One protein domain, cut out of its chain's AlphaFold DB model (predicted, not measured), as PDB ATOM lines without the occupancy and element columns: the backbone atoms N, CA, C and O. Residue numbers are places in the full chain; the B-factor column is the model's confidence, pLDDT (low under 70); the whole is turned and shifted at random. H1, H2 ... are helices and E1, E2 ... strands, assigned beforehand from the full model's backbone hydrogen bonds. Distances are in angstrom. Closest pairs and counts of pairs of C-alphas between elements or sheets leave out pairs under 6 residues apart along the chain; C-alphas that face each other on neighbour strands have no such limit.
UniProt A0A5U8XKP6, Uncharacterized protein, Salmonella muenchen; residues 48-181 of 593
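What this domain is: This is residues 48 to 181 of the 593 residues of an uncharacterized protein of Salmonella muenchen (UniProt A0A5U8XKP6). A strongly twisted sheet of four strands is a slab covered on both faces, with H1 and H4 over one face and H3 crossing the other. A thin arm, the small hairpin of E4 and E5, sticks out past one end of this body and makes much of the length. The printed part has 134 residues, with four named helices and six named strands in the order H1 E1 E2 E3 E4 E5 H2 H3 E6 H4; the class is mixed, helices and strands. The large sheet has the order E1, E2, E3, E6 and is mixed, with E3 and E6 parallel. The whole is compact, with a radius of gyration of the C-alphas of 15.5 A, yet elongated, spanning 52 by 32 by 26 A.

Where its parts are: In the large sheet, E1 is residues 69 to 73, E2 residues 81 to 90 at 29.5 A, E3 residues 93 to 102 at 29.0 A, and E6 residues 148 to 156 at 25.0 A from first to last C-alpha. H1 is residues 48 to 61, 20.6 A long, beginning at C-alpha 48 (195.375, 128.768, 177.022). H3 is residues 127 to 140, 19.8 A, and H4 residues 164 to 179, 21.9 A, ending at C-alpha 179 (196.624, 142.908, 161.532). E4 is residues 109 to 111, E5 residues 115 to 117, and H2 residues 121 to 124.

How they stand to each other: E1, E2 and E3 form a meander, each strand the antiparallel neighbour of the one before; N 73 and O 83 are 2.8 A apart, and N 84 and O 99 2.8 A. E6 is parallel to E3 at 19 degrees, with N 100 and O 153 at 2.8 A. The sheet E1 E2 E3 E6 and the helices on it make three layers, helices on both faces of a sheet, with H1 and H4 on one face and H3 on the other. H1 runs along the strands over E1 and E2, at a height over the sheet of 10.0 A; the closest C-alphas of H1 and E2 are those of Ala 48 and Ala 84, 5.0 A. H4 is on the same face, its Ile 178 coming to 5.7 A from Ile 150 of E6 between C-alphas. With residues 164 to 168 alone H4 touches H1, about perpendicular at 89 degrees, closest at the C-alphas of Leu 54 and Arg 164, 5.8 A. H3, on the opposite face at a height of 8.1 A, runs across the strands, at 64 degrees to E3 on the local plane. H2 only grazes the sheet with residues 121 to 122. E4 and E5 form a hairpin, with N 111 and O 115 at 3.0 A. Every O i to N i+4 pair is within hydrogen-bond range in H3 and H4, and 8 of 10 in H1; H2 is too short for such a pair.

The domain as a whole: The C-alphas farthest apart, of Lys 63 and Asn 113, are 53.7 A apart. The printed part has no cut and no long link. The mean pLDDT of the printed part is 76.5; residue 64, residues 75 to 80 and residues 103 to 124 are under 70.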
ATOM      1  N   ALA A  48     196.428 127.880 177.506       83.81
ATOM      2  CA  ALA A  48     195.375 128.768 177.022       83.81
ATOM      3  C   ALA A  48     194.651 129.586 178.114       83.81
ATOM      4  O   ALA A  48     194.533 130.801 177.977       83.81
ATOM      5  N   GLY A  49     194.163 128.969 179.190       84.94
ATOM      6  CA  GLY A  49     193.531 129.653 180.322       84.94
ATOM      7  C   GLY A  49     194.491 130.607 181.030       84.94
ATOM      8  O   GLY A  49     194.155 131.776 181.220       84.94
ATOM      9  N   LYS A  50     195.721 130.154 181.305       86.56
ATOM     10  CA  LYS A  50     196.775 131.000 181.887       86.56
ATOM     11  C   LYS A  50     197.154 132.162 180.961       86.56
ATOM     12  O   LYS A  50     197.358 133.280 181.422       86.56
ATOM     13  N   PHE A  51     197.204 131.931 179.648       87.94
ATOM     14  CA  PHE A  51     197.409 132.982 178.647       87.94
ATOM     15  C   PHE A  51     196.302 134.037 178.713       87.94
ATOM     16  O   PHE A  51     196.590 135.226 178.809       87.94
ATOM     17  N   VAL A  52     195.038 133.608 178.713       88.88
ATOM     18  CA  VAL A  52     193.882 134.510 178.797       88.88
ATOM     19  C   VAL A  52     193.902 135.321 180.095       88.88
ATOM     20  O   VAL A  52     193.620 136.517 180.060       88.88
ATOM     21  N   GLU A  53     194.248 134.701 181.224       90.56
ATOM     22  CA  GLU A  53     194.381 135.371 182.521       90.56
ATOM     23  C   GLU A  53     195.454 136.467 182.487       90.56
ATOM     24  O   GLU A  53     195.146 137.633 182.748       90.56
ATOM     25  N   LEU A  54     196.677 136.121 182.075       89.44
ATOM     26  CA  LEU A  54     197.811 137.049 182.016       89.44
ATOM     27  C   LEU A  54     197.552 138.228 181.068       89.44
ATOM     28  O   LEU A  54     197.924 139.362 181.370       89.44
ATOM     29  N   ILE A  55     196.894 137.988 179.926       88.88
ATOM     30  CA  ILE A  55     196.538 139.060 178.987       88.88
ATOM     31  C   ILE A  55     195.439 139.959 179.558       88.88
ATOM     32  O   ILE A  55     195.538 141.180 179.435       88.88
ATOM     33  N   LYS A  56     194.416 139.400 180.218       88.75
ATOM     34  CA  LYS A  56     193.370 140.198 180.880       88.75
ATOM     35  C   LYS A  56     193.929 141.042 182.020       88.75
ATOM     36  O   LYS A  56     193.474 142.165 182.216       88.75
ATOM     37  N   GLU A  57     194.900 140.525 182.764       87.94
ATOM     38  CA  GLU A  57     195.601 141.284 183.795       87.94
ATOM     39  C   GLU A  57     196.417 142.426 183.178       87.94
ATOM     40  O   GLU A  57     196.218 143.583 183.542       87.94
ATOM     41  N   ALA A  58     197.238 142.136 182.165       83.88
ATOM     42  CA  ALA A  58     198.029 143.151 181.473       83.88
ATOM     43  C   ALA A  58     197.163 144.226 180.785       83.88
ATOM     44  O   ALA A  58     197.563 145.389 180.705       83.88
ATOM     45  N   ALA A  59     195.963 143.872 180.317       83.62
ATOM     46  CA  ALA A  59     195.019 144.812 179.716       83.62
ATOM     47  C   ALA A  59     194.477 145.854 180.712       83.62
ATOM     48  O   ALA A  59     194.125 146.955 180.290       83.62
ATOM     49  N   LYS A  60     194.461 145.564 182.024       85.25
ATOM     50  CA  LYS A  60     194.091 146.554 183.057       85.25
ATOM     51  C   LYS A  60     195.091 147.709 183.127       85.25
ATOM     52  O   LYS A  60     194.718 148.824 183.476       85.25
ATOM     53  N   GLU A  61     196.346 147.439 182.783       79.94
ATOM     54  CA  GLU A  61     197.450 148.401 182.827       79.94
ATOM     55  C   GLU A  61     197.748 149.019 181.445       79.94
ATOM     56  O   GLU A  61     198.372 150.075 181.359       79.94
ATOM     57  N   ASN A  62     197.289 148.396 180.350       73.56
ATOM     58  CA  ASN A  62     197.544 148.842 178.981       73.56
ATOM     59  C   ASN A  62     196.248 149.038 178.179       73.56
ATOM     60  O   ASN A  62     195.659 148.091 177.652       73.56
ATOM     61  N   LYS A  63     195.877 150.310 177.982       72.62
ATOM     62  CA  LYS A  63     194.686 150.732 177.222       72.62
ATOM     63  C   LYS A  63     194.608 150.195 175.787       72.62
ATOM     64  O   LYS A  63     193.515 150.088 175.250       72.62
ATOM     65  N   TYR A  64     195.739 149.880 175.152       69.38
ATOM     66  CA  TYR A  64     195.749 149.344 173.788       69.38
ATOM     67  C   TYR A  64     195.436 147.849 173.767       69.38
ATOM     68  O   TYR A  64     194.754 147.385 172.858       69.38
ATOM     69  N   LEU A  65     195.885 147.103 174.783       72.62
ATOM     70  CA  LEU A  65     195.553 145.683 174.933       72.62
ATOM     71  C   LEU A  65     194.071 145.478 175.266       72.62
ATOM     72  O   LEU A  65     193.488 144.489 174.833       72.62
ATOM     73  N   ALA A  66     193.451 146.437 175.958       74.94
ATOM     74  CA  ALA A  66     192.026 146.410 176.288       74.94
ATOM     75  C   ALA A  66     191.092 146.413 175.059       74.94
ATOM     76  O   ALA A  66     189.934 146.020 175.179       74.94
ATOM     77  N   ASN A  67     191.583 146.807 173.879       77.62
ATOM     78  CA  ASN A  67     190.807 146.776 172.634       77.62
ATOM     79  C   ASN A  67     190.694 145.370 172.021       77.62
ATOM     80  O   ASN A  67     189.948 145.182 171.059       77.62
ATOM     81  N   PHE A  68     191.440 144.392 172.539       83.56
ATOM     82  CA  PHE A  68     191.445 143.029 172.022       83.56
ATOM     83  C   PHE A  68     190.646 142.085 172.911       83.56
ATOM     84  O   PHE A  68     190.608 142.197 174.135       83.56
ATOM     85  N   GLN A  69     190.018 141.111 172.267       88.19
ATOM     86  CA  GLN A  69     189.175 140.112 172.902       88.19
ATOM     87  C   GLN A  69     189.928 138.787 172.944       88.19
ATOM     88  O   GLN A  69     190.430 138.312 171.924       88.19
ATOM     89  N   VAL A  70     189.995 138.181 174.129       89.12
ATOM     90  CA  VAL A  70     190.661 136.893 174.349       89.12
ATOM     91  C   VAL A  70     189.769 135.934 175.129       89.12
ATOM     92  O   VAL A  70     189.026 136.341 176.027       89.12
ATOM     93  N   GLY A  71     189.863 134.648 174.809       87.69
ATOM     94  CA  GLY A  71     189.149 133.587 175.516       87.69
ATOM     95  C   GLY A  71     189.642 132.198 175.135       87.69
ATOM     96  O   GLY A  71     190.475 132.051 174.243       87.69
ATOM     97  N   THR A  72     189.157 131.181 175.840       87.75
ATOM     98  CA  THR A  72     189.502 129.777 175.588       87.75
ATOM     99  C   THR A  72     188.660 129.194 174.453       87.75
ATOM    100  O   THR A  72     187.578 129.691 174.137       87.75
ATOM    101  N   VAL A  73     189.184 128.153 173.807       81.12
ATOM    102  CA  VAL A  73     188.500 127.386 172.763       81.12
ATOM    103  C   VAL A  73     188.197 125.991 173.299       81.12
ATOM    104  O   VAL A  73     189.093 125.160 173.419       81.12
ATOM    105  N   ASP A  74     186.920 125.724 173.560       73.94
ATOM    106  CA  ASP A  74     186.476 124.470 174.189       73.94
ATOM    107  C   ASP A  74     186.360 123.295 173.196       73.94
ATOM    108  O   ASP A  74     186.171 122.150 173.590       73.94
ATOM    109  N   ALA A  75     186.482 123.567 171.892       69.50
ATOM    110  CA  ALA A  75     186.354 122.569 170.826       69.50
ATOM    111  C   ALA A  75     187.620 121.711 170.607       69.50
ATOM    112  O   ALA A  75     187.595 120.785 169.800       69.50
ATOM    113  N   VAL A  76     188.728 122.018 171.288       65.94
ATOM    114  CA  VAL A  76     189.986 121.263 171.194       65.94
ATOM    115  C   VAL A  76     190.067 120.282 172.360       65.94
ATOM    116  O   VAL A  76     189.980 120.690 173.517       65.94
ATOM    117  N   THR A  77     190.235 118.988 172.076       65.19
ATOM    118  CA  THR A  77     190.318 117.967 173.130       65.19
ATOM    119  C   THR A  77     191.634 118.087 173.909       65.19
ATOM    120  O   THR A  77     192.696 118.353 173.339       65.19
ATOM    121  N   GLY A  78     191.583 117.843 175.225       62.91
ATOM    122  CA  GLY A  78     192.746 117.951 176.123       62.91
ATOM    123  C   GLY A  78     193.881 116.948 175.858       62.91
ATOM    124  O   GLY A  78     194.972 117.086 176.425       62.91
ATOM    125  N   GLU A  79     193.626 115.955 175.002       63.91
ATOM    126  CA  GLU A  79     194.611 114.999 174.490       63.91
ATOM    127  C   GLU A  79     195.615 115.682 173.553       63.91
ATOM    128  O   GLU A  79     196.819 115.523 173.730       63.91
ATOM    129  N   PHE A  80     195.144 116.512 172.614       67.00
ATOM    130  CA  PHE A  80     196.014 117.184 171.640       67.00
ATOM    131  C   PHE A  80     196.651 118.464 172.184       67.00
ATOM    132  O   PHE A  80     197.718 118.877 171.723       67.00
ATOM    133  N   GLY A  81     196.008 119.102 173.164       75.69
ATOM    134  CA  GLY A  81     196.512 120.324 173.770       75.69
ATOM    135  C   GLY A  81     195.411 121.227 174.303       75.69
ATOM    136  O   GLY A  81     194.363 120.767 174.745       75.69
ATOM    137  N   SER A  82     195.658 122.533 174.273       80.69
ATOM    138  CA  SER A  82     194.665 123.548 174.636       80.69
ATOM    139  C   SER A  82     194.730 124.742 173.697       80.69
ATOM    140  O   SER A  82     195.796 125.048 173.170       80.69
ATOM    141  N   ALA A  83     193.612 125.431 173.472       83.31
ATOM    142  CA  ALA A  83     193.567 126.555 172.547       83.31
ATOM    143  C   ALA A  83     192.908 127.796 173.156       83.31
ATOM    144  O   ALA A  83     191.976 127.705 173.956       83.31
ATOM    145  N   ALA A  84     193.399 128.963 172.747       87.50
ATOM    146  CA  ALA A  84     192.824 130.274 173.014       87.50
ATOM    147  C   ALA A  84     192.559 131.001 171.691       87.50
ATOM    148  O   ALA A  84     193.227 130.750 170.690       87.50
ATOM    149  N   TYR A  85     191.600 131.919 171.673       89.19
ATOM    150  CA  TYR A  85     191.396 132.838 170.560       89.19
ATOM    151  C   TYR A  85     191.873 134.241 170.930       89.19
ATOM    152  O   TYR A  85     191.789 134.665 172.084       89.19
ATOM    153  N   VAL A  86     192.340 134.966 169.917       88.00
ATOM    154  CA  VAL A  86     192.646 136.394 169.983       88.00
ATOM    155  C   VAL A  86     191.885 137.081 168.862       88.00
ATOM    156  O   VAL A  86     191.996 136.668 167.707       88.00
ATOM    157  N   ALA A  87     191.128 138.123 169.189       87.88
ATOM    158  CA  ALA A  87     190.329 138.869 168.230       87.88
ATOM    159  C   ALA A  87     190.448 140.384 168.415       87.88
ATOM    160  O   ALA A  87     190.724 140.882 169.506       87.88
ATOM    161  N   GLY A  88     190.214 141.114 167.332       85.56
ATOM    162  CA  GLY A  88     190.095 142.567 167.321       85.56
ATOM    163  C   GLY A  88     189.377 143.037 166.061       85.56
ATOM    164  O   GLY A  88     189.021 142.232 165.201       85.56
ATOM    165  N   GLU A  89     189.163 144.340 165.935       83.12
ATOM    166  CA  GLU A  89     188.367 144.906 164.849       83.12
ATOM    167  C   GLU A  89     189.231 145.654 163.831       83.12
ATOM    168  O   GLU A  89     190.051 146.497 164.188       83.12
ATOM    169  N   LEU A  90     189.004 145.387 162.545       80.31
ATOM    170  CA  LEU A  90     189.569 146.160 161.447       80.31
ATOM    171  C   LEU A  90     188.435 146.749 160.604       80.31
ATOM    172  O   LEU A  90     187.755 146.025 159.879       80.31
ATOM    173  N   ARG A  91     188.262 148.077 160.659       78.44
ATOM    174  CA  ARG A  91     187.275 148.831 159.854       78.44
ATOM    175  C   ARG A  91     185.838 148.278 159.974       78.44
ATOM    176  O   ARG A  91     185.177 148.087 158.955       78.44
ATOM    177  N   GLY A  92     185.357 147.990 161.185       75.56
ATOM    178  CA  GLY A  92     184.014 147.427 161.389       75.56
ATOM    179  C   GLY A  92     183.922 145.906 161.255       75.56
ATOM    180  O   GLY A  92     182.846 145.354 161.473       75.56
ATOM    181  N   ILE A  93     185.011 145.222 160.880       83.31
ATOM    182  CA  ILE A  93     185.028 143.771 160.664       83.31
ATOM    183  C   ILE A  93     185.849 143.101 161.777       83.31
ATOM    184  O   ILE A  93     187.057 143.342 161.863       83.31
ATOM    185  N   PRO A  94     185.242 142.235 162.607       85.62
ATOM    186  CA  PRO A  94     185.975 141.463 163.598       85.62
ATOM    187  C   PRO A  94     186.840 140.397 162.918       85.62
ATOM    188  O   PRO A  94     186.363 139.586 162.122       85.62
ATOM    189  N   LEU A  95     188.128 140.395 163.248       87.56
ATOM    190  CA  LEU A  95     189.118 139.425 162.794       87.56
ATOM    191  C   LEU A  95     189.630 138.639 163.996       87.56
ATOM    192  O   LEU A  95     189.832 139.211 165.067       87.56
ATOM    193  N   PHE A  96     189.877 137.345 163.820       87.06
ATOM    194  CA  PHE A  96     190.417 136.517 164.891       87.06
ATOM    195  C   PHE A  96     191.443 135.499 164.404       87.06
ATOM    196  O   PHE A  96     191.476 135.098 163.238       87.06
ATOM    197  N   GLY A  97     192.272 135.059 165.341       85.06
ATOM    198  CA  GLY A  97     193.182 133.939 165.179       85.06
ATOM    199  C   GLY A  97     193.176 133.039 166.410       85.06
ATOM    200  O   GLY A  97     192.631 133.393 167.457       85.06
ATOM    201  N   ILE A  98     193.774 131.860 166.267       85.12
ATOM    202  CA  ILE A  98     193.815 130.828 167.309       85.12
ATOM    203  C   ILE A  98     195.261 130.633 167.770       85.12
ATOM    204  O   ILE A  98     196.159 130.475 166.947       85.12
ATOM    205  N   VAL A  99     195.479 130.626 169.082       84.62
ATOM    206  CA  VAL A  99     196.715 130.176 169.722       84.62
ATOM    207  C   VAL A  99     196.487 128.748 170.205       84.62
ATOM    208  O   VAL A  99     195.620 128.522 171.044       84.62
ATOM    209  N   PHE A 100     197.229 127.786 169.672       82.25
ATOM    210  CA  PHE A 100     197.121 126.371 170.008       82.25
ATOM    211  C   PHE A 100     198.372 125.911 170.758       82.25
ATOM    212  O   PHE A 100     199.446 125.825 170.183       82.25
ATOM    213  N   PHE A 101     198.249 125.613 172.043       80.88
ATOM    214  CA  PHE A 101     199.310 125.010 172.842       80.88
ATOM    215  C   PHE A 101     199.266 123.493 172.634       80.88
ATOM    216  O   PHE A 101     198.392 122.827 173.191       80.88
ATOM    217  N   GLU A 102     200.154 122.972 171.786       75.25
ATOM    218  CA  GLU A 102     200.205 121.559 171.393       75.25
ATOM    219  C   GLU A 102     201.065 120.745 172.363       75.25
ATOM    220  O   GLU A 102     202.157 121.169 172.720       75.25
ATOM    221  N   LYS A 103     200.651 119.526 172.717       69.44
ATOM    222  CA  LYS A 103     201.465 118.617 173.554       69.44
ATOM    223  C   LYS A 103     202.508 117.803 172.767       69.44
ATOM    224  O   LYS A 103     202.862 116.699 173.158       69.44
ATOM    225  N   GLY A 104     202.933 118.289 171.596       56.53
ATOM    226  CA  GLY A 104     203.873 117.571 170.717       56.53
ATOM    227  C   GLY A 104     203.285 116.356 169.979       56.53
ATOM    228  O   GLY A 104     204.017 115.590 169.360       56.53
ATOM    229  N   LEU A 105     201.958 116.175 170.005       54.31
ATOM    230  CA  LEU A 105     201.261 115.026 169.397       54.31
ATOM    231  C   LEU A 105     200.685 115.312 167.999       54.31
ATOM    232  O   LEU A 105     200.097 114.432 167.375       54.31
ATOM    233  N   SER A 106     200.896 116.517 167.456       50.81
ATOM    234  CA  SER A 106     200.457 116.918 166.106       50.81
ATOM    235  C   SER A 106     201.157 116.156 164.970       50.81
ATOM    236  O   SER A 106     200.867 116.356 163.796       50.81
ATOM    237  N   LEU A 107     202.101 115.270 165.289       54.06
ATOM    238  CA  LEU A 107     202.791 114.438 164.308       54.06
ATOM    239  C   LEU A 107     202.846 112.956 164.668       54.06
ATOM    240  O   LEU A 107     203.365 112.189 163.863       54.06
ATOM    241  N   ARG A 108     202.344 112.522 165.832       53.12
ATOM    242  CA  ARG A 108     202.413 111.105 166.201       53.12
ATOM    243  C   ARG A 108     201.429 110.740 167.306       53.12
ATOM    244  O   ARG A 108     201.550 111.236 168.419       53.12
ATOM    245  N   LEU A 109     200.552 109.784 167.023       52.22
ATOM    246  CA  LEU A 109     199.941 108.940 168.046       52.22
ATOM    247  C   LEU A 109     199.840 107.520 167.488       52.22
ATOM    248  O   LEU A 109     199.308 107.295 166.400       52.22
ATOM    249  N   VAL A 110     200.402 106.562 168.224       48.78
ATOM    250  CA  VAL A 110     200.111 105.145 168.002       48.78
ATOM    251  C   VAL A 110     198.677 104.942 168.468       48.78
ATOM    252  O   VAL A 110     198.382 105.123 169.648       48.78
ATOM    253  N   VAL A 111     197.780 104.605 167.548       47.91
ATOM    254  CA  VAL A 111     196.409 104.234 167.900       47.91
ATOM    255  C   VAL A 111     196.412 102.757 168.307       47.91
ATOM    256  O   VAL A 111     197.239 101.972 167.827       47.91
ATOM    257  N   ASN A 112     195.506 102.364 169.211       45.00
ATOM    258  CA  ASN A 112     195.296 100.963 169.595       45.00
ATOM    259  C   ASN A 112     195.317 100.046 168.353       45.00
ATOM    260  O   ASN A 112     194.625 100.329 167.377       45.00
ATOM    261  N   ASN A 113     196.098  98.956 168.423       49.66
ATOM    262  CA  ASN A 113     196.482  98.021 167.340       49.66
ATOM    263  C   ASN A 113     197.778  98.340 166.556       49.66
ATOM    264  O   ASN A 113     197.953  97.819 165.455       49.66
ATOM    265  N   ASN A 114     198.719  99.123 167.103       52.38
ATOM    266  CA  ASN A 114     200.031  99.402 166.480       52.38
ATOM    267  C   ASN A 114     199.964 100.083 165.093       52.38
ATOM    268  O   ASN A 114     200.941 100.046 164.344       52.38
ATOM    269  N   GLN A 115     198.842 100.716 164.735       49.69
ATOM    270  CA  GLN A 115     198.774 101.564 163.544       49.69
ATOM    271  C   GLN A 115     199.192 102.993 163.918       49.69
ATOM    272  O   GLN A 115     198.599 103.616 164.799       49.69
ATOM    273  N   GLU A 116     200.245 103.500 163.272       55.12
ATOM    274  CA  GLU A 116     200.664 104.901 163.395       55.12
ATOM    275  C   GLU A 116     199.722 105.784 162.562       55.12
ATOM    276  O   GLU A 116     199.615 105.589 161.347       55.12
ATOM    277  N   ASP A 117     199.061 106.765 163.189       56.56
ATOM    278  CA  ASP A 117     198.318 107.804 162.467       56.56
ATOM    279  C   ASP A 117     198.895 109.204 162.733       56.56
ATOM    280  O   ASP A 117     199.576 109.465 163.729       56.56
ATOM    281  N   TYR A 118     198.650 110.102 161.780       58.28
ATOM    282  CA  TYR A 118     199.283 111.413 161.670       58.28
ATOM    283  C   TYR A 118     198.218 112.493 161.463       58.28
ATOM    284  O   TYR A 118     197.613 112.573 160.386       58.28
ATOM    285  N   TYR A 119     198.043 113.351 162.471       58.75
ATOM    286  CA  TYR A 119     197.072 114.447 162.475       58.75
ATOM    287  C   TYR A 119     197.743 115.796 162.223       58.75
ATOM    288  O   TYR A 119     198.290 116.399 163.133       58.75
ATOM    289  N   SER A 120     197.627 116.335 161.010       62.03
ATOM    290  CA  SER A 120     198.045 117.719 160.739       62.03
ATOM    291  C   SER A 120     197.298 118.738 161.618       62.03
ATOM    292  O   SER A 120     196.127 118.548 161.964       62.03
ATOM    293  N   ILE A 121     197.912 119.892 161.890       65.12
ATOM    294  CA  ILE A 121     197.228 121.014 162.565       65.12
ATOM    295  C   ILE A 121     195.945 121.406 161.807       65.12
ATOM    296  O   ILE A 121     194.917 121.677 162.419       65.12
ATOM    297  N   ALA A 122     195.975 121.360 160.471       60.78
ATOM    298  CA  ALA A 122     194.817 121.648 159.625       60.78
ATOM    299  C   ALA A 122     193.680 120.614 159.754       60.78
ATOM    300  O   ALA A 122     192.522 120.951 159.514       60.78
ATOM    301  N   SER A 123     193.989 119.366 160.128       62.06
ATOM    302  CA  SER A 123     192.968 118.356 160.443       62.06
ATOM    303  C   SER A 123     192.397 118.513 161.850       62.06
ATOM    304  O   SER A 123     191.224 118.212 162.046       62.06
ATOM    305  N   LEU A 124     193.191 119.012 162.803       68.00
ATOM    306  CA  LEU A 124     192.747 119.249 164.180       68.00
ATOM    307  C   LEU A 124     191.875 120.507 164.290       68.00
ATOM    308  O   LEU A 124     190.832 120.491 164.934       68.00
ATOM    309  N   ILE A 125     192.278 121.597 163.632       71.69
ATOM    310  CA  ILE A 125     191.556 122.876 163.631       71.69
ATOM    311  C   ILE A 125     190.986 123.093 162.232       71.69
ATOM    312  O   ILE A 125     191.518 123.822 161.394       71.69
ATOM    313  N   ASN A 126     189.902 122.368 161.975       74.06
ATOM    314  CA  ASN A 126     189.196 122.374 160.703       74.06
ATOM    315  C   ASN A 126     188.165 123.523 160.625       74.06
ATOM    316  O   ASN A 126     188.020 124.341 161.537       74.06
ATOM    317  N   LYS A 127     187.420 123.584 159.516       78.75
ATOM    318  CA  LYS A 127     186.397 124.619 159.291       78.75
ATOM    319  C   LYS A 127     185.302 124.633 160.365       78.75
ATOM    320  O   LYS A 127     184.817 125.713 160.689       78.75
ATOM    321  N   ASP A 128     184.952 123.482 160.932       82.12
ATOM    322  CA  ASP A 128     183.886 123.361 161.931       82.12
ATOM    323  C   ASP A 128     184.338 123.896 163.293       82.12
ATOM    324  O   ASP A 128     183.599 124.630 163.956       82.12
ATOM    325  N   VAL A 129     185.590 123.618 163.675       79.50
ATOM    326  CA  VAL A 129     186.222 124.225 164.855       79.50
ATOM    327  C   VAL A 129     186.273 125.742 164.683       79.50
ATOM    328  O   VAL A 129     185.813 126.472 165.558       79.50
ATOM    329  N   ILE A 130     186.746 126.226 163.529       84.00
ATOM    330  CA  ILE A 130     186.816 127.663 163.218       84.00
ATOM    331  C   ILE A 130     185.429 128.323 163.297       84.00
ATOM    332  O   ILE A 130     185.293 129.391 163.899       84.00
ATOM    333  N   ALA A 131     184.392 127.693 162.739       84.75
ATOM    334  CA  ALA A 131     183.020 128.197 162.793       84.75
ATOM    335  C   ALA A 131     182.470 128.228 164.230       84.75
ATOM    336  O   ALA A 131     181.799 129.186 164.620       84.75
ATOM    337  N   THR A 132     182.800 127.216 165.035       85.94
ATOM    338  CA  THR A 132     182.431 127.155 166.455       85.94
ATOM    339  C   THR A 132     183.080 128.295 167.235       85.94
ATOM    340  O   THR A 132     182.382 129.017 167.945       85.94
ATOM    341  N   VAL A 133     184.384 128.535 167.041       84.94
ATOM    342  CA  VAL A 133     185.090 129.663 167.672       84.94
ATOM    343  C   VAL A 133     184.470 130.997 167.263       84.94
ATOM    344  O   VAL A 133     184.208 131.830 168.128       84.94
ATOM    345  N   ALA A 134     184.179 131.196 165.975       86.25
ATOM    346  CA  ALA A 134     183.559 132.428 165.488       86.25
ATOM    347  C   ALA A 134     182.187 132.681 166.141       86.25
ATOM    348  O   ALA A 134     181.899 133.805 166.561       86.25
ATOM    349  N   LYS A 135     181.360 131.636 166.290       87.25
ATOM    350  CA  LYS A 135     180.053 131.716 166.961       87.25
ATOM    351  C   LYS A 135     180.189 132.053 168.447       87.25
ATOM    352  O   LYS A 135     179.458 132.916 168.942       87.25
ATOM    353  N   THR A 136     181.121 131.406 169.146       86.12
ATOM    354  CA  THR A 136     181.415 131.694 170.556       86.12
ATOM    355  C   THR A 136     181.880 133.135 170.722       86.12
ATOM    356  O   THR A 136     181.318 133.867 171.528       86.12
ATOM    357  N   LEU A 137     182.835 133.586 169.905       87.00
ATOM    358  CA  LEU A 137     183.357 134.950 169.939       87.00
ATOM    359  C   LEU A 137     182.246 135.988 169.709       87.00
ATOM    360  O   LEU A 137     182.120 136.936 170.482       87.00
ATOM    361  N   LYS A 138     181.393 135.777 168.698       87.25
ATOM    362  CA  LYS A 138     180.257 136.664 168.411       87.25
ATOM    363  C   LYS A 138     179.278 136.759 169.578       87.25
ATOM    364  O   LYS A 138     178.834 137.855 169.904       87.25
ATOM    365  N   THR A 139     178.956 135.625 170.198       87.31
ATOM    366  CA  THR A 139     177.988 135.556 171.304       87.31
ATOM    367  C   THR A 139     178.555 136.188 172.573       87.31
ATOM    368  O   THR A 139     177.905 137.029 173.184       87.31
ATOM    369  N   THR A 140     179.787 135.834 172.942       86.50
ATOM    370  CA  THR A 140     180.436 136.298 174.175       86.50
ATOM    371  C   THR A 140     180.714 137.800 174.159       86.50
ATOM    372  O   THR A 140     180.560 138.451 175.187       86.50
ATOM    373  N   HIS A 141     181.088 138.362 173.003       85.56
ATOM    374  CA  HIS A 141     181.458 139.782 172.882       85.56
ATOM    375  C   HIS A 141     180.401 140.640 172.176       85.56
ATOM    376  O   HIS A 141     180.663 141.800 171.880       85.56
ATOM    377  N   SER A 142     179.206 140.093 171.917       85.56
ATOM    378  CA  SER A 142     178.080 140.803 171.282       85.56
ATOM    379  C   SER A 142     178.462 141.535 169.985       85.56
ATOM    380  O   SER A 142     178.129 142.704 169.785       85.56
ATOM    381  N   LEU A 143     179.193 140.853 169.097       84.81
ATOM    382  CA  LEU A 143     179.731 141.458 167.875       84.81
ATOM    383  C   LEU A 143     178.644 141.674 166.811       84.81
ATOM    384  O   LEU A 143     177.802 140.806 166.567       84.81
ATOM    385  N   SER A 144     178.704 142.820 166.127       78.62
ATOM    386  CA  SER A 144     177.734 143.223 165.095       78.62
ATOM    387  C   SER A 144     177.843 142.416 163.796       78.62
ATOM    388  O   SER A 144     176.866 142.298 163.057       78.62
ATOM    389  N   GLN A 145     179.012 141.834 163.521       83.50
ATOM    390  CA  GLN A 145     179.298 141.034 162.330       83.50
ATOM    391  C   GLN A 145     179.911 139.682 162.700       83.50
ATOM    392  O   GLN A 145     180.428 139.498 163.802       83.50
ATOM    393  N   ASP A 146     179.865 138.736 161.760       82.38
ATOM    394  CA  ASP A 146     180.515 137.436 161.927       82.38
ATOM    395  C   ASP A 146     182.047 137.575 161.865       82.38
ATOM    396  O   ASP A 146     182.575 138.100 160.875       82.38
ATOM    397  N   PRO A 147     182.774 137.100 162.895       86.12
ATOM    398  CA  PRO A 147     184.229 137.148 162.919       86.12
ATOM    399  C   PRO A 147     184.872 136.343 161.795       86.12
ATOM    400  O   PRO A 147     184.459 135.221 161.497       86.12
ATOM    401  N   ARG A 148     185.936 136.891 161.199       86.06
ATOM    402  CA  ARG A 148     186.700 136.234 160.132       86.06
ATOM    403  C   ARG A 148     188.009 135.670 160.662       86.06
ATOM    404  O   ARG A 148     188.791 136.378 161.293       86.06
ATOM    405  N   PHE A 149     188.255 134.400 160.367       84.69
ATOM    406  CA  PHE A 149     189.492 133.720 160.733       84.69
ATOM    407  C   PHE A 149     190.651 134.156 159.834       84.69
ATOM    408  O   PHE A 149     190.505 134.163 158.610       84.69
ATOM    409  N   ILE A 150     191.796 134.478 160.440       80.25
ATOM    410  CA  ILE A 150     193.002 134.909 159.721       80.25
ATOM    411  C   ILE A 150     194.166 133.937 159.894       80.25
ATOM    412  O   ILE A 150     194.816 133.588 158.911       80.25
ATOM    413  N   SER A 151     194.471 133.512 161.122       78.31
ATOM    414  CA  SER A 151     195.705 132.767 161.381       78.31
ATOM    415  C   SER A 151     195.635 131.853 162.594       78.31
ATOM    416  O   SER A 151     194.817 132.025 163.497       78.31
ATOM    417  N   ILE A 152     196.573 130.910 162.634       79.19
ATOM    418  CA  ILE A 152     196.829 130.040 163.774       79.19
ATOM    419  C   ILE A 152     198.310 130.104 164.170       79.19
ATOM    420  O   ILE A 152     199.180 130.072 163.301       79.19
ATOM    421  N   ASN A 153     198.577 130.190 165.474       78.06
ATOM    422  CA  ASN A 153     199.900 130.086 166.091       78.06
ATOM    423  C   ASN A 153     199.890 128.884 167.047       78.06
ATOM    424  O   ASN A 153     199.151 128.863 168.020       78.06
ATOM    425  N   THR A 154     200.674 127.871 166.735       77.38
ATOM    426  CA  THR A 154     200.923 126.654 167.495       77.38
ATOM    427  C   THR A 154     202.204 126.745 168.332       77.38
ATOM    428  O   THR A 154     203.320 126.891 167.835       77.38
ATOM    429  N   ILE A 155     202.049 126.590 169.638       78.25
ATOM    430  CA  ILE A 155     203.129 126.660 170.612       78.25
ATOM    431  C   ILE A 155     203.378 125.244 171.131       78.25
ATOM    432  O   ILE A 155     202.460 124.670 171.719       78.25
ATOM    433  N   PRO A 156     204.582 124.683 170.934       74.69
ATOM    434  CA  PRO A 156     204.905 123.360 171.436       74.69
ATOM    435  C   PRO A 156     205.031 123.388 172.957       74.69
ATOM    436  O   PRO A 156     205.630 124.305 173.527       74.69
ATOM    437  N   ASP A 157     204.482 122.371 173.609       73.75
ATOM    438  CA  ASP A 157     204.707 122.113 175.022       73.75
ATOM    439  C   ASP A 157     206.103 121.510 175.191       73.75
ATOM    440  O   ASP A 157     206.348 120.342 174.895       73.75
ATOM    441  N   LEU A 158     207.047 122.369 175.568       71.12
ATOM    442  CA  LEU A 158     208.447 122.026 175.824       71.12
ATOM    443  C   LEU A 158     208.772 122.151 177.321       71.12
ATOM    444  O   LEU A 158     209.905 122.470 177.675       71.12
ATOM    445  N   ASP A 159     207.760 122.007 178.184       71.12
ATOM    446  CA  ASP A 159     207.838 122.231 179.636       71.12
ATOM    447  C   ASP A 159     208.290 123.653 180.023       71.12
ATOM    448  O   ASP A 159     208.773 123.919 181.126       71.12
ATOM    449  N   ILE A 160     208.112 124.615 179.114       72.25
ATOM    450  CA  ILE A 160     208.439 126.020 179.357       72.25
ATOM    451  C   ILE A 160     207.209 126.700 179.953       72.25
ATOM    452  O   ILE A 160     206.161 126.801 179.307       72.25
ATOM    453  N   GLY A 161     207.347 127.239 181.165       73.44
ATOM    454  CA  GLY A 161     206.286 127.994 181.826       73.44
ATOM    455  C   GLY A 161     205.821 129.212 181.013       73.44
ATOM    456  O   GLY A 161     206.609 129.891 180.348       73.44
ATOM    457  N   LEU A 162     204.522 129.518 181.067       81.62
ATOM    458  CA  LEU A 162     203.987 130.758 180.509       81.62
ATOM    459  C   LEU A 162     204.084 131.885 181.543       81.62
ATOM    460  O   LEU A 162     203.361 131.888 182.544       81.62
ATOM    461  N   THR A 163     205.016 132.806 181.302       83.88
ATOM    462  CA  THR A 163     205.212 134.050 182.058       83.88
ATOM    463  C   THR A 163     204.431 135.199 181.415       83.88
ATOM    464  O   THR A 163     204.021 135.110 180.255       83.88
ATOM    465  N   ARG A 164     204.251 136.308 182.147       80.44
ATOM    466  CA  ARG A 164     203.599 137.523 181.626       80.44
ATOM    467  C   ARG A 164     204.292 138.053 180.367       80.44
ATOM    468  O   ARG A 164     203.621 138.361 179.389       80.44
ATOM    469  N   GLU A 165     205.622 138.102 180.365       78.12
ATOM    470  CA  GLU A 165     206.411 138.556 179.211       78.12
ATOM    471  C   GLU A 165     206.207 137.656 177.989       78.12
ATOM    472  O   GLU A 165     205.913 138.151 176.903       78.12
ATOM    473  N   ARG A 166     206.266 136.330 178.168       76.94
ATOM    474  CA  ARG A 166     206.047 135.376 177.072       76.94
ATOM    475  C   ARG A 166     204.624 135.459 176.522       76.94
ATOM    476  O   ARG A 166     204.447 135.441 175.308       76.94
ATOM    477  N   ALA A 167     203.617 135.607 177.388       79.00
ATOM    478  CA  ALA A 167     202.231 135.809 176.968       79.00
ATOM    479  C   ALA A 167     202.071 137.087 176.125       79.00
ATOM    480  O   ALA A 167     201.446 137.050 175.067       79.00
ATOM    481  N   LEU A 168     202.686 138.201 176.536       77.38
ATOM    482  CA  LEU A 168     202.676 139.447 175.763       77.38
ATOM    483  C   LEU A 168     203.372 139.300 174.406       77.38
ATOM    484  O   LEU A 168     202.866 139.812 173.406       77.38
ATOM    485  N   SER A 169     204.479 138.561 174.337       76.31
ATOM    486  CA  SER A 169     205.159 138.294 173.068       76.31
ATOM    487  C   SER A 169     204.317 137.413 172.136       76.31
ATOM    488  O   SER A 169     204.177 137.739 170.959       76.31
ATOM    489  N   ILE A 170     203.662 136.364 172.652       78.50
ATOM    490  CA  ILE A 170     202.705 135.535 171.889       78.50
ATOM    491  C   ILE A 170     201.536 136.386 171.370       78.50
ATOM    492  O   ILE A 170     201.129 136.261 170.213       78.50
ATOM    493  N   MET A 171     201.012 137.291 172.202       79.31
ATOM    494  CA  MET A 171     199.978 138.242 171.796       79.31
ATOM    495  C   MET A 171     200.476 139.142 170.653       79.31
ATOM    496  O   MET A 171     199.786 139.284 169.646       79.31
ATOM    497  N   GLY A 172     201.697 139.680 170.739       75.69
ATOM    498  CA  GLY A 172     202.316 140.477 169.671       75.69
ATOM    499  C   GLY A 172     202.454 139.728 168.337       75.69
ATOM    500  O   GLY A 172     202.153 140.283 167.276       75.69
ATOM    501  N   GLN A 173     202.809 138.441 168.378       75.38
ATOM    502  CA  GLN A 173     202.867 137.583 167.188       75.38
ATOM    503  C   GLN A 173     201.485 137.386 166.550       75.38
ATOM    504  O   GLN A 173     201.339 137.454 165.324       75.38
ATOM    505  N   MET A 174     200.449 137.183 167.371       78.50
ATOM    506  CA  MET A 174     199.068 137.085 166.890       78.50
ATOM    507  C   MET A 174     198.603 138.394 166.254       78.50
ATOM    508  O   MET A 174     197.995 138.376 165.185       78.50
ATOM    509  N   MET A 175     198.945 139.533 166.855       76.88
ATOM    510  CA  MET A 175     198.628 140.853 166.303       76.88
ATOM    511  C   MET A 175     199.316 141.112 164.979       76.88
ATOM    512  O   MET A 175     198.656 141.532 164.029       76.88
ATOM    513  N   THR A 176     200.595 140.765 164.875       76.31
ATOM    514  CA  THR A 176     201.324 140.821 163.607       76.31
ATOM    515  C   THR A 176     200.638 139.955 162.554       76.31
ATOM    516  O   THR A 176     200.348 140.429 161.462       76.31
ATOM    517  N   SER A 177     200.273 138.720 162.887       76.44
ATOM    518  CA  SER A 177     199.663 137.777 161.939       76.44
ATOM    519  C   SER A 177     198.286 138.208 161.427       76.44
ATOM    520  O   SER A 177     197.992 138.040 160.238       76.44
ATOM    521  N   ILE A 178     197.449 138.746 162.321       76.75
ATOM    522  CA  ILE A 178     196.072 139.154 162.023       76.75
ATOM    523  C   ILE A 178     196.060 140.520 161.334       76.75
ATOM    524  O   ILE A 178     195.452 140.675 160.274       76.75
ATOM    525  N   PHE A 179     196.746 141.504 161.918       76.75
ATOM    526  CA  PHE A 179     196.624 142.908 161.532       76.75
ATOM    527  C   PHE A 179     197.829 143.475 160.785       76.75
ATOM    528  O   PHE A 179     197.671 144.461 160.072       76.75
ATOM    529  N   GLY A 180     199.010 142.860 160.866       72.12
ATOM    530  CA  GLY A 180     200.196 143.313 160.125       72.12
ATOM    531  C   GLY A 180     200.033 143.250 158.601       72.12
ATOM    532  O   GLY A 180     200.713 143.962 157.872       72.12
ATOM    533  N   ARG A 181     199.065 142.465 158.116       75.00
ATOM    534  CA  ARG A 181     198.649 142.422 156.704       75.00
ATOM    535  C   ARG A 181     197.992 143.720 156.236       75.00
ATOM    536  O   ARG A 181     198.017 144.034 155.049       75.00
TER     537      ARG A 181